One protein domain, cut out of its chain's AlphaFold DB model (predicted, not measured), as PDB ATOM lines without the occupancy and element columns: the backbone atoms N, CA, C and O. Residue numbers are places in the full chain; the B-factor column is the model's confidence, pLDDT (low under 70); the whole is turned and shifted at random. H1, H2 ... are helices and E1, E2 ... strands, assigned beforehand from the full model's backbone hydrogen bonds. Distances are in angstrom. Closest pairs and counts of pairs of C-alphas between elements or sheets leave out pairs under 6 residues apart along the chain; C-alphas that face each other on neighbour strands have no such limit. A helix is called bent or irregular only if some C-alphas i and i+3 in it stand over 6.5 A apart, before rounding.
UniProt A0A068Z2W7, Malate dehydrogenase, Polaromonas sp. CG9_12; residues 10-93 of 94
ATOM      1  N   GLN A  10     195.047 161.943 208.103       97.69
ATOM      2  CA  GLN A  10     196.184 162.737 208.560       97.69
ATOM      3  C   GLN A  10     196.931 163.401 207.396       97.69
ATOM      4  O   GLN A  10     197.346 164.551 207.516       97.69
ATOM      5  N   ALA A  11     197.082 162.697 206.270       97.81
ATOM      6  CA  ALA A  11     197.719 163.251 205.079       97.81
ATOM      7  C   ALA A  11     196.875 164.376 204.469       97.81
ATOM      8  O   ALA A  11     197.428 165.390 204.055       97.81
ATOM      9  N   LEU A  12     195.548 164.227 204.461       97.75
ATOM     10  CA  LEU A  12     194.630 165.260 203.980       97.75
ATOM     11  C   LEU A  12     194.642 166.514 204.863       97.75
ATOM     12  O   LEU A  12     194.677 167.623 204.334       97.75
ATOM     13  N   ILE A  13     194.675 166.354 206.192       98.38
ATOM     14  CA  ILE A  13     194.784 167.487 207.126       98.38
ATOM     15  C   ILE A  13     196.102 168.226 206.900       98.38
ATOM     16  O   ILE A  13     196.094 169.444 206.743       98.38
ATOM     17  N   HIS A  14     197.219 167.495 206.829       98.44
ATOM     18  CA  HIS A  14     198.533 168.091 206.592       98.44
ATOM     19  C   HIS A  14     198.569 168.867 205.273       98.44
ATOM     20  O   HIS A  14     198.965 170.026 205.247       98.44
ATOM     21  N   PHE A  15     198.072 168.256 204.197       98.31
ATOM     22  CA  PHE A  15     197.986 168.883 202.883       98.31
ATOM     23  C   PHE A  15     197.171 170.186 202.901       98.31
ATOM     24  O   PHE A  15     197.620 171.212 202.388       98.31
ATOM     25  N   ALA A  16     195.983 170.171 203.511       98.44
ATOM     26  CA  ALA A  16     195.138 171.358 203.597       98.44
ATOM     27  C   ALA A  16     195.776 172.456 204.460       98.44
ATOM     28  O   ALA A  16     195.756 173.628 204.081       98.44
ATOM     29  N   GLN A  17     196.384 172.082 205.588       98.56
ATOM     30  CA  GLN A  17     197.078 173.009 206.477       98.56
ATOM     31  C   GLN A  17     198.262 173.685 205.772       98.56
ATOM     32  O   GLN A  17     198.390 174.906 205.845       98.56
ATOM     33  N   GLU A  18     199.100 172.922 205.062       98.56
ATOM     34  CA  GLU A  18     200.238 173.461 204.309       98.56
ATOM     35  C   GLU A  18     199.797 174.448 203.227       98.56
ATOM     36  O   GLU A  18     200.397 175.512 203.087       98.56
ATOM     37  N   LEU A  19     198.718 174.145 202.496       98.31
ATOM     38  CA  LEU A  19     198.186 175.048 201.475       98.31
ATOM     39  C   LEU A  19     197.651 176.355 202.069       98.31
ATOM     40  O   LEU A  19     197.919 177.430 201.532       98.31
ATOM     41  N   LEU A  20     196.927 176.286 203.189       98.62
ATOM     42  CA  LEU A  20     196.421 177.475 203.880       98.62
ATOM     43  C   LEU A  20     197.565 178.344 204.419       98.62
ATOM     44  O   LEU A  20     197.522 179.569 204.288       98.62
ATOM     45  N   GLN A  21     198.609 177.725 204.976       98.56
ATOM     46  CA  GLN A  21     199.802 178.441 205.438       98.56
ATOM     47  C   GLN A  21     200.583 179.064 204.281       98.56
ATOM     48  O   GLN A  21     200.999 180.217 204.378       98.56
ATOM     49  N   ALA A  22     200.728 178.351 203.162       98.31
ATOM     50  CA  ALA A  22     201.346 178.887 201.953       98.31
ATOM     51  C   ALA A  22     200.567 180.091 201.391       98.31
ATOM     52  O   ALA A  22     201.177 181.041 200.901       98.31
ATOM     53  N   ALA A  23     199.237 180.101 201.533       97.94
ATOM     54  CA  ALA A  23     198.376 181.245 201.216       97.94
ATOM     55  C   ALA A  23     198.428 182.380 202.268       97.94
ATOM     56  O   ALA A  23     197.783 183.420 202.110       97.94
ATOM     57  N   GLY A  24     199.213 182.209 203.336       97.88
ATOM     58  CA  GLY A  24     199.508 183.224 204.344       97.88
ATOM     59  C   GLY A  24     198.662 183.155 205.616       97.88
ATOM     60  O   GLY A  24     198.738 184.088 206.411       97.88
ATOM     61  N   MET A  25     197.853 182.111 205.822       98.38
ATOM     62  CA  MET A  25     197.110 181.911 207.073       98.38
ATOM     63  C   MET A  25     198.055 181.495 208.214       98.38
ATOM     64  O   MET A  25     198.952 180.675 208.023       98.38
ATOM     65  N   ALA A  26     197.840 182.027 209.417       98.19
ATOM     66  CA  ALA A  26     198.608 181.636 210.594       98.19
ATOM     67  C   ALA A  26     198.369 180.161 210.971       98.19
ATOM     68  O   ALA A  26     197.285 179.608 210.776       98.19
ATOM     69  N   SER A  27     199.405 179.517 211.520       97.81
ATOM     70  CA  SER A  27     199.445 178.057 211.707       97.81
ATOM     71  C   SER A  27     198.259 177.501 212.496       97.81
ATOM     72  O   SER A  27     197.736 176.453 212.132       97.81
ATOM     73  N   VAL A  28     197.839 178.187 213.563       96.56
ATOM     74  CA  VAL A  28     196.766 177.714 214.453       96.56
ATOM     75  C   VAL A  28     195.405 177.756 213.743       96.56
ATOM     76  O   VAL A  28     194.639 176.799 213.807       96.56
ATOM     77  N   GLN A  29     195.125 178.832 213.005       97.50
ATOM     78  CA  GLN A  29     193.920 178.971 212.187       97.50
ATOM     79  C   GLN A  29     193.908 177.944 211.049       97.50
ATOM     80  O   GLN A  29     192.878 177.321 210.795       97.50
ATOM     81  N   ALA A  30     195.054 177.739 210.391       98.31
ATOM     82  CA  ALA A  30     195.188 176.775 209.303       98.31
ATOM     83  C   ALA A  30     194.926 175.339 209.773       98.31
ATOM     84  O   ALA A  30     194.238 174.592 209.081       98.31
ATOM     85  N   GLU A  31     195.425 174.964 210.954       97.88
ATOM     86  CA  GLU A  31     195.148 173.662 211.570       97.88
ATOM     87  C   GLU A  31     193.651 173.478 211.857       97.88
ATOM     88  O   GLU A  31     193.074 172.455 211.482       97.88
ATOM     89  N   ALA A  32     193.006 174.479 212.472       97.56
ATOM     90  CA  ALA A  32     191.578 174.429 212.780       97.56
ATOM     91  C   ALA A  32     190.730 174.255 211.510       97.56
ATOM     92  O   ALA A  32     189.915 173.338 211.431       97.56
ATOM     93  N   VAL A  33     190.983 175.074 210.482       97.94
ATOM     94  CA  VAL A  33     190.279 174.986 209.194       97.94
ATOM     95  C   VAL A  33     190.526 173.637 208.522       97.94
ATOM     96  O   VAL A  33     189.567 172.974 208.139       97.94
ATOM     97  N   ALA A  34     191.782 173.198 208.405       98.25
ATOM     98  CA  ALA A  34     192.123 171.932 207.760       98.25
ATOM     99  C   ALA A  34     191.422 170.739 208.420       98.25
ATOM    100  O   ALA A  34     190.849 169.898 207.725       98.25
ATOM    101  N   ARG A  35     191.420 170.687 209.758       97.69
ATOM    102  CA  ARG A  35     190.742 169.627 210.507       97.69
ATOM    103  C   ARG A  35     189.237 169.636 210.253       97.69
ATOM    104  O   ARG A  35     188.697 168.594 209.901       97.69
ATOM    105  N   THR A  36     188.579 170.790 210.363       97.31
ATOM    106  CA  THR A  36     187.125 170.895 210.156       97.31
ATOM    107  C   THR A  36     186.707 170.530 208.732       97.31
ATOM    108  O   THR A  36     185.697 169.853 208.551       97.31
ATOM    109  N   LEU A  37     187.480 170.922 207.711       97.69
ATOM    110  CA  LEU A  37     187.184 170.527 206.330       97.69
ATOM    111  C   LEU A  37     187.310 169.005 206.150       97.69
ATOM    112  O   LEU A  37     186.424 168.372 205.584       97.69
ATOM    113  N   VAL A  38     188.365 168.383 206.677       97.50
ATOM    114  CA  VAL A  38     188.516 166.922 206.570       97.50
ATOM    115  C   VAL A  38     187.447 166.180 207.378       97.50
ATOM    116  O   VAL A  38     186.940 165.159 206.922       97.50
ATOM    117  N   GLU A  39     187.046 166.689 208.543       96.25
ATOM    118  CA  GLU A  39     185.902 166.158 209.297       96.25
ATOM    119  C   GLU A  39     184.598 166.230 208.489       96.25
ATOM    120  O   GLU A  39     183.818 165.277 208.513       96.25
ATOM    121  N   GLY A  40     184.391 167.303 207.717       96.31
ATOM    122  CA  GLY A  40     183.277 167.423 206.774       96.31
ATOM    123  C   GLY A  40     183.233 166.272 205.766       96.31
ATOM    124  O   GLY A  40     182.189 165.634 205.617       96.31
ATOM    125  N   ASP A  41     184.369 165.940 205.147       95.88
ATOM    126  CA  ASP A  41     184.467 164.797 204.224       95.88
ATOM    127  C   ASP A  41     184.253 163.453 204.945       95.88
ATOM    128  O   ASP A  41     183.571 162.564 204.438       95.88
ATOM    129  N   LEU A  42     184.789 163.286 206.161       94.62
ATOM    130  CA  LEU A  42     184.623 162.051 206.943       94.62
ATOM    131  C   LEU A  42     183.168 161.789 207.346       94.62
ATOM    132  O   LEU A  42     182.756 160.632 207.444       94.62
ATOM    133  N   LEU A  43     182.392 162.851 207.570       95.38
ATOM    134  CA  LEU A  43     180.959 162.782 207.858       95.38
ATOM    135  C   LEU A  43     180.100 162.581 206.594       95.38
ATOM    136  O   LEU A  43     178.886 162.404 206.708       95.38
ATOM    137  N   GLY A  44     180.703 162.584 205.400       94.00
ATOM    138  CA  GLY A  44     180.002 162.485 204.117       94.00
ATOM    139  C   GLY A  44     179.342 163.794 203.674       94.00
ATOM    140  O   GLY A  44     178.404 163.786 202.874       94.00
ATOM    141  N   HIS A  45     179.792 164.927 204.216       93.69
ATOM    142  CA  HIS A  45     179.381 166.271 203.817       93.69
ATOM    143  C   HIS A  45     180.393 166.878 202.841       93.69
ATOM    144  O   HIS A  45     180.899 167.974 203.059       93.69
ATOM    145  N   ASP A  46     180.646 166.186 201.731       86.50
ATOM    146  CA  ASP A  46     181.724 166.489 200.776       86.50
ATOM    147  C   ASP A  46     181.683 167.929 200.214       86.50
ATOM    148  O   ASP A  46     182.704 168.495 199.830       86.50
ATOM    149  N   THR A  47     180.509 168.577 200.184       91.88
ATOM    150  CA  THR A  47     180.368 169.991 199.767       91.88
ATOM    151  C   THR A  47     180.881 170.997 200.797       91.88
ATOM    152  O   THR A  47     181.142 172.146 200.446       91.88
ATOM    153  N   HIS A  48     181.006 170.576 202.054       92.25
ATOM    154  CA  HIS A  48     181.491 171.366 203.184       92.25
ATOM    155  C   HIS A  48     182.856 170.882 203.692       92.25
ATOM    156  O   HIS A  48     183.369 171.444 204.660       92.25
ATOM    157  N   GLY A  49     183.442 169.867 203.050       95.38
ATOM    158  CA  GLY A  49     184.787 169.398 203.343       95.38
ATOM    159  C   GLY A  49     185.851 170.014 202.438       95.38
ATOM    160  O   GLY A  49     185.832 171.222 202.176       95.38
ATOM    161  N   LEU A  50     186.799 169.219 201.934       96.81
ATOM    162  CA  LEU A  50     187.935 169.734 201.155       96.81
ATOM    163  C   LEU A  50     187.539 170.445 199.855       96.81
ATOM    164  O   LEU A  50     188.333 171.228 199.329       96.81
ATOM    165  N   ALA A  51     186.310 170.265 199.364       96.19
ATOM    166  CA  ALA A  51     185.771 171.053 198.256       96.19
ATOM    167  C   ALA A  51     185.831 172.575 198.511       96.19
ATOM    168  O   ALA A  51     185.938 173.356 197.564       96.19
ATOM    169  N   LEU A  52     185.813 173.008 199.779       97.38
ATOM    170  CA  LEU A  52     185.927 174.418 200.160       97.38
ATOM    171  C   LEU A  52     187.370 174.934 200.219       97.38
ATOM    172  O   LEU A  52     187.564 176.149 200.265       97.38
ATOM    173  N   LEU A  53     188.389 174.070 200.169       97.75
ATOM    174  CA  LEU A  53     189.787 174.480 200.337       97.75
ATOM    175  C   LEU A  53     190.230 175.506 199.282       97.75
ATOM    176  O   LEU A  53     190.823 176.527 199.622       97.75
ATOM    177  N   ALA A  54     189.901 175.278 198.007       97.56
ATOM    178  CA  ALA A  54     190.250 176.209 196.931       97.56
ATOM    179  C   ALA A  54     189.570 177.590 197.092       97.56
ATOM    180  O   ALA A  54     190.263 178.605 196.981       97.56
ATOM    181  N   PRO A  55     188.261 177.679 197.409       97.31
ATOM    182  CA  PRO A  55     187.641 178.933 197.833       97.31
ATOM    183  C   PRO A  55     188.353 179.631 199.001       97.31
ATOM    184  O   PRO A  55     188.590 180.832 198.910       97.31
ATOM    185  N   TYR A  56     188.740 178.910 200.062       97.81
ATOM    186  CA  TYR A  56     189.482 179.495 201.191       97.81
ATOM    187  C   TYR A  56     190.799 180.134 200.740       97.81
ATOM    188  O   TYR A  56     191.065 181.289 201.070       97.81
ATOM    189  N   VAL A  57     191.594 179.410 199.946       98.12
ATOM    190  CA  VAL A  57     192.859 179.920 199.391       98.12
ATOM    191  C   VAL A  57     192.617 181.189 198.573       98.12
ATOM    192  O   VAL A  57     193.280 182.199 198.797       98.12
ATOM    193  N   LYS A  58     191.601 181.192 197.705       98.00
ATOM    194  CA  LYS A  58     191.253 182.363 196.891       98.00
ATOM    195  C   LYS A  58     190.869 183.584 197.737       98.00
ATOM    196  O   LYS A  58     191.257 184.703 197.408       98.00
ATOM    197  N   GLU A  59     190.115 183.405 198.819       97.88
ATOM    198  CA  GLU A  59     189.743 184.514 199.710       97.88
ATOM    199  C   GLU A  59     190.952 185.075 200.482       97.88
ATOM    200  O   GLU A  59     191.032 186.290 200.694       97.88
ATOM    201  N   LEU A  60     191.912 184.222 200.859       97.38
ATOM    202  CA  LEU A  60     193.177 184.638 201.483       97.38
ATOM    203  C   LEU A  60     194.063 185.426 200.513       97.38
ATOM    204  O   LEU A  60     194.621 186.465 200.890       97.38
ATOM    205  N   GLU A  61     194.176 184.958 199.268       96.69
ATOM    206  CA  GLU A  61     194.933 185.616 198.197       96.69
ATOM    207  C   GLU A  61     194.341 186.987 197.850       96.69
ATOM    208  O   GLU A  61     195.077 187.965 197.724       96.69
ATOM    209  N   ASN A  62     193.010 187.088 197.792       97.19
ATOM    210  CA  ASN A  62     192.304 188.345 197.527       97.19
ATOM    211  C   ASN A  62     192.268 189.303 198.733       97.19
ATOM    212  O   ASN A  62     191.761 190.418 198.612       97.19
ATOM    213  N   GLY A  63     192.762 188.882 199.904       96.38
ATOM    214  CA  GLY A  63     192.756 189.687 201.131       96.38
ATOM    215  C   GLY A  63     191.364 189.904 201.736       96.38
ATOM    216  O   GLY A  63     191.184 190.791 202.568       96.38
ATOM    217  N   ALA A  64     190.373 189.112 201.328       96.81
ATOM    218  CA  ALA A  64     188.991 189.214 201.791       96.81
ATOM    219  C   ALA A  64     188.745 188.456 203.113       96.81
ATOM    220  O   ALA A  64     187.709 188.651 203.762       96.81
ATOM    221  N   MET A  65     189.685 187.600 203.515       97.31
ATOM    222  CA  MET A  65     189.678 186.842 204.765       97.31
ATOM    223  C   MET A  65     190.857 187.251 205.648       97.31
ATOM    224  O   MET A  65     191.980 187.415 205.166       97.31
ATOM    225  N   ALA A  66     190.607 187.389 206.951       97.31
ATOM    226  CA  ALA A  66     191.666 187.621 207.921       97.31
ATOM    227  C   ALA A  66     192.535 186.364 208.068       97.31
ATOM    228  O   ALA A  66     192.034 185.248 208.203       97.31
ATOM    229  N   ARG A  67     193.853 186.562 208.039       97.00
ATOM    230  CA  ARG A  67     194.855 185.486 208.065       97.00
ATOM    231  C   ARG A  67     195.218 185.038 209.477       97.00
ATOM    232  O   ARG A  67     195.686 183.920 209.668       97.00
ATOM    233  N   GLU A  68     195.013 185.918 210.446       96.88
ATOM    234  CA  GLU A  68     195.405 185.752 211.839       96.88
ATOM    235  C   GLU A  68     194.546 186.637 212.749       96.88
ATOM    236  O   GLU A  68     193.839 187.533 212.282       96.88
ATOM    237  N   GLY A  69     194.637 186.396 214.057       95.25
ATOM    238  CA  GLY A  69     193.965 187.180 215.089       95.25
ATOM    239  C   GLY A  69     192.858 186.420 215.819       95.25
ATOM    240  O   GLY A  69     192.716 185.199 215.700       95.25
ATOM    241  N   ALA A  70     192.093 187.175 216.601       95.69
ATOM    242  CA  ALA A  70     191.017 186.702 217.465       95.69
ATOM    243  C   ALA A  70     189.762 187.573 217.272       95.69
ATOM    244  O   ALA A  70     189.902 188.728 216.856       95.69
ATOM    245  N   PRO A  71     188.555 187.043 217.544       96.38
ATOM    246  CA  PRO A  71     187.333 187.837 217.510       96.38
ATOM    247  C   PRO A  71     187.329 188.913 218.604       96.38
ATOM    248  O   PRO A  71     187.947 188.742 219.656       96.38
ATOM    249  N   ASP A  72     186.581 189.993 218.379       97.62
ATOM    250  CA  ASP A  72     186.391 191.043 219.384       97.62
ATOM    251  C   ASP A  72     185.093 190.801 220.172       97.62
ATOM    252  O   ASP A  72     184.042 190.511 219.595       97.62
ATOM    253  N   VAL A  73     185.138 190.944 221.502       97.56
ATOM    254  CA  VAL A  73     183.941 190.856 222.356       97.56
ATOM    255  C   VAL A  73     183.152 192.156 222.276       97.56
ATOM    256  O   VAL A  73     183.585 193.187 222.782       97.56
ATOM    257  N   LEU A  74     181.962 192.091 221.683       97.94
ATOM    258  CA  LEU A  74     181.044 193.226 221.593       97.94
ATOM    259  C   LEU A  74     180.085 193.299 222.788       97.94
ATOM    260  O   LEU A  74     179.666 194.384 223.184       97.94
ATOM    261  N   SER A  75     179.697 192.151 223.350       97.94
ATOM    262  CA  SER A  75     178.830 192.083 224.530       97.94
ATOM    263  C   SER A  75     179.019 190.760 225.261       97.94
ATOM    264  O   SER A  75     179.009 189.706 224.635       97.94
ATOM    265  N   ASP A  76     179.069 190.822 226.588       97.44
ATOM    266  CA  ASP A  76     179.082 189.668 227.488       97.44
ATOM    267  C   ASP A  76     177.969 189.845 228.533       97.44
ATOM    268  O   ASP A  76     177.878 190.886 229.187       97.44
ATOM    269  N   ARG A  77     177.071 188.860 228.641       97.38
ATOM    270  CA  ARG A  77     176.008 188.809 229.659       97.38
ATOM    271  C   ARG A  77     176.010 187.476 230.416       97.38
ATOM    272  O   ARG A  77     174.948 186.963 230.772       97.38
ATOM    273  N   GLY A  78     177.187 186.892 230.630       95.69
ATOM    274  CA  GLY A  78     177.396 185.655 231.382       95.69
ATOM    275  C   GLY A  78     177.017 184.405 230.589       95.69
ATOM    276  O   GLY A  78     177.882 183.670 230.136       95.69
ATOM    277  N   ALA A  79     175.718 184.165 230.390       96.81
ATOM    278  CA  ALA A  79     175.226 183.018 229.615       96.81
ATOM    279  C   ALA A  79     175.159 183.283 228.097       96.81
ATOM    280  O   ALA A  79     174.727 182.421 227.335       96.81
ATOM    281  N   SER A  80     175.530 184.486 227.650       96.81
ATOM    282  CA  SER A  80     175.526 184.868 226.235       96.81
ATOM    283  C   SER A  80     176.690 185.804 225.929       96.81
ATOM    284  O   SER A  80     176.967 186.724 226.701       96.81
ATOM    285  N   LEU A  81     177.339 185.563 224.792       96.69
ATOM    286  CA  LEU A  81     178.503 186.294 224.313       96.69
ATOM    287  C   LEU A  81     178.273 186.668 222.847       96.69
ATOM    288  O   LEU A  81     177.795 185.850 222.063       96.69
ATOM    289  N   MET A  82     178.581 187.910 222.488       97.38
ATOM    290  CA  MET A  82     178.492 188.408 221.120       97.38
ATOM    291  C   MET A  82     179.881 188.805 220.638       97.38
ATOM    292  O   MET A  82     180.525 189.668 221.241       97.38
ATOM    293  N   TRP A  83     180.307 188.189 219.540       97.56
ATOM    294  CA  TRP A  83     181.600 188.422 218.908       97.56
ATOM    295  C   TRP A  83     181.461 189.118 217.559       97.56
ATOM    296  O   TRP A  83     180.579 188.779 216.771       97.56
ATOM    297  N   ASP A  84     182.374 190.048 217.276       97.75
ATOM    298  CA  ASP A  84     182.731 190.387 215.901       97.75
ATOM    299  C   ASP A  84     183.753 189.358 215.410       97.75
ATOM    300  O   ASP A  84     184.856 189.251 215.948       97.75
ATOM    301  N   GLY A  85     183.384 188.591 214.387       96.44
ATOM    302  CA  GLY A  85     184.256 187.588 213.787       96.44
ATOM    303  C   GLY A  85     185.399 188.174 212.957       96.44
ATOM    304  O   GLY A  85     186.274 187.424 212.544       96.44
ATOM    305  N   ARG A  86     185.413 189.483 212.668       96.75
ATOM    306  CA  ARG A  86     186.511 190.184 211.972       96.75
ATOM    307  C   ARG A  86     186.964 189.534 210.659       96.75
ATOM    308  O   ARG A  86     188.141 189.587 210.310       96.75
ATOM    309  N   ARG A  87     186.038 188.900 209.927       96.69
ATOM    310  CA  ARG A  87     186.330 188.134 208.695       96.69
ATOM    311  C   ARG A  87     187.356 187.005 208.899       96.69
ATOM    312  O   ARG A  87     187.992 186.584 207.933       96.69
ATOM    313  N   LEU A  88     187.519 186.521 210.129       96.94
ATOM    314  CA  LEU A  88     188.278 185.313 210.430       96.94
ATOM    315  C   LEU A  88     187.579 184.088 209.824       96.94
ATOM    316  O   LEU A  88     186.358 184.108 209.623       96.94
ATOM    317  N   PRO A  89     188.335 183.023 209.516       96.06
ATOM    318  CA  PRO A  89     187.757 181.797 208.991       96.06
ATOM    319  C   PRO A  89     186.724 181.224 209.970       96.06
ATOM    320  O   PRO A  89     186.989 181.118 211.163       96.06
ATOM    321  N   GLY A  90     185.557 180.829 209.457       94.81
ATOM    322  CA  GLY A  90     184.466 180.281 210.272       94.81
ATOM    323  C   GLY A  90     184.917 179.152 211.209       94.81
ATOM    324  O   GLY A  90     184.719 179.303 212.408       94.81
ATOM    325  N   PRO A  91     185.603 178.101 210.709       95.56
ATOM    326  CA  PRO A  91     186.127 176.994 211.518       95.56
ATOM    327  C   PRO A  91     187.077 177.373 212.661       95.56
ATOM    328  O   PRO A  91     187.337 176.555 213.531       95.56
ATOM    329  N   TRP A  92     187.641 178.583 212.651       95.94
ATOM    330  CA  TRP A  92     188.464 179.085 213.753       95.94
ATOM    331  C   TRP A  92     187.629 179.723 214.872       95.94
ATOM    332  O   TRP A  92     188.089 179.829 216.004       95.94
ATOM    333  N   LEU A  93     186.419 180.185 214.556       93.56
ATOM    334  CA  LEU A  93     185.536 180.891 215.483       93.56
ATOM    335  C   LEU A  93     184.547 179.969 216.213       93.56
ATOM    336  O   LEU A  93     183.834 180.458 217.094       93.56
TER     337      LEU A  93
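Overview. This is residues 10 to 93 of the 94 residues of the protein "Malate dehydrogenase" of Polaromonas sp. CG9_12 (UniProt A0A068Z2W7). Three helices, H1, H2 and H3, form an up-and-down bundle, and a narrow two-stranded hairpin, E1 and E2, reaches away from it as an arm. The chain comes back from the arm to a very short helix, H4, which packs on the side of H2. The bundle is splayed: H1 and H2 make the fullest contact, while H3 meets each of them over a part of its neighbour's length. The printed part has 84 residues with four named helices and two named strands, in the order H1, H2, H3, E1, E2, H4; the sheet is the antiparallel pair E1 - E2, and the class is mostly helix. The whole is compact, with a radius of gyration of the C-alphas of 13.7 A and spans of 41 by 29 by 19 A.

Arrangement. H1, residues 10 to 22, and H2, residues 27 to 42, touch and form a helical hairpin over a tight link. Their closest C-alphas are those of Gln 17 and Ala 30, 5.1 A apart, and they run opposite ways at a steep tilt of 42 degrees. H2 is the hub, touching three other helices. It forms a second helical hairpin with H3, residues 50 to 61. H2 and H3 touch through residues 37 to 41 of H2 and 50 to 53 of H3 alone, run opposite ways at a shallow tilt of 28 degrees, and have Leu 37 and Leu 50 as their closest C-alphas, 5.3 A apart. H1 touches H3 with residues 16 to 20 alone; the closest C-alphas are those of Leu 20 and Val 57, 6.2 A apart, and the two run the same way at a shallow tilt of 15 degrees. H1, H2 and H3 are the bundle, up and down, each running against the one before it. E1, residues 72 to 76, and E2, residues 81 to 84, form an antiparallel hairpin, with 156 degrees between their directions. N 74 and O 82 are 2.9 A apart and N 82 and O 75 are 2.8 A apart, both within hydrogen-bond range. Both strands are apart from H1 and from H2. H4, residues 90 to 93, touches H2 through residues 29 to 36 of H2 alone, with the C-alphas of Val 33 and Pro 91 closest at 5.2 A; it is apart from H1, H3 and E1. Every O i to N i+4 pair is within hydrogen-bond range in H1 and H2, and 6 of 8 are in H3; H4 is too short for such a pair.

Along the chain. H1 begins at C-alpha 10, (196.184, 162.737, 208.560), and is 18.2 A long from first to last C-alpha. H2, the longest helix with 16 residues, measures 22.3 A. H3 measures 17.6 A and is only just irregular, with C-alphas 51 and 54 being 7.0 A apart. E1 begins at C-alpha 72, (186.391, 191.043, 219.384), and measures 11.0 A; E2 measures 10.3 A. H4 measures 5.4 A and ends at C-alpha 93, (185.536, 180.891, 215.483).

Size, cuts and confidence. The two C-alphas farthest apart are those of Ala 11 and Arg 77, 41.6 A, and the first and last printed C-alphas are 22.2 A apart. The printed part has no cut. The links from H1 to H2, E1 to E2 and E2 to H4 are tight, those from H2 to H3 and H3 to E1 are short, and no link is long. The mean pLDDT of the printed part is 96.9, and no printed residue is under 70.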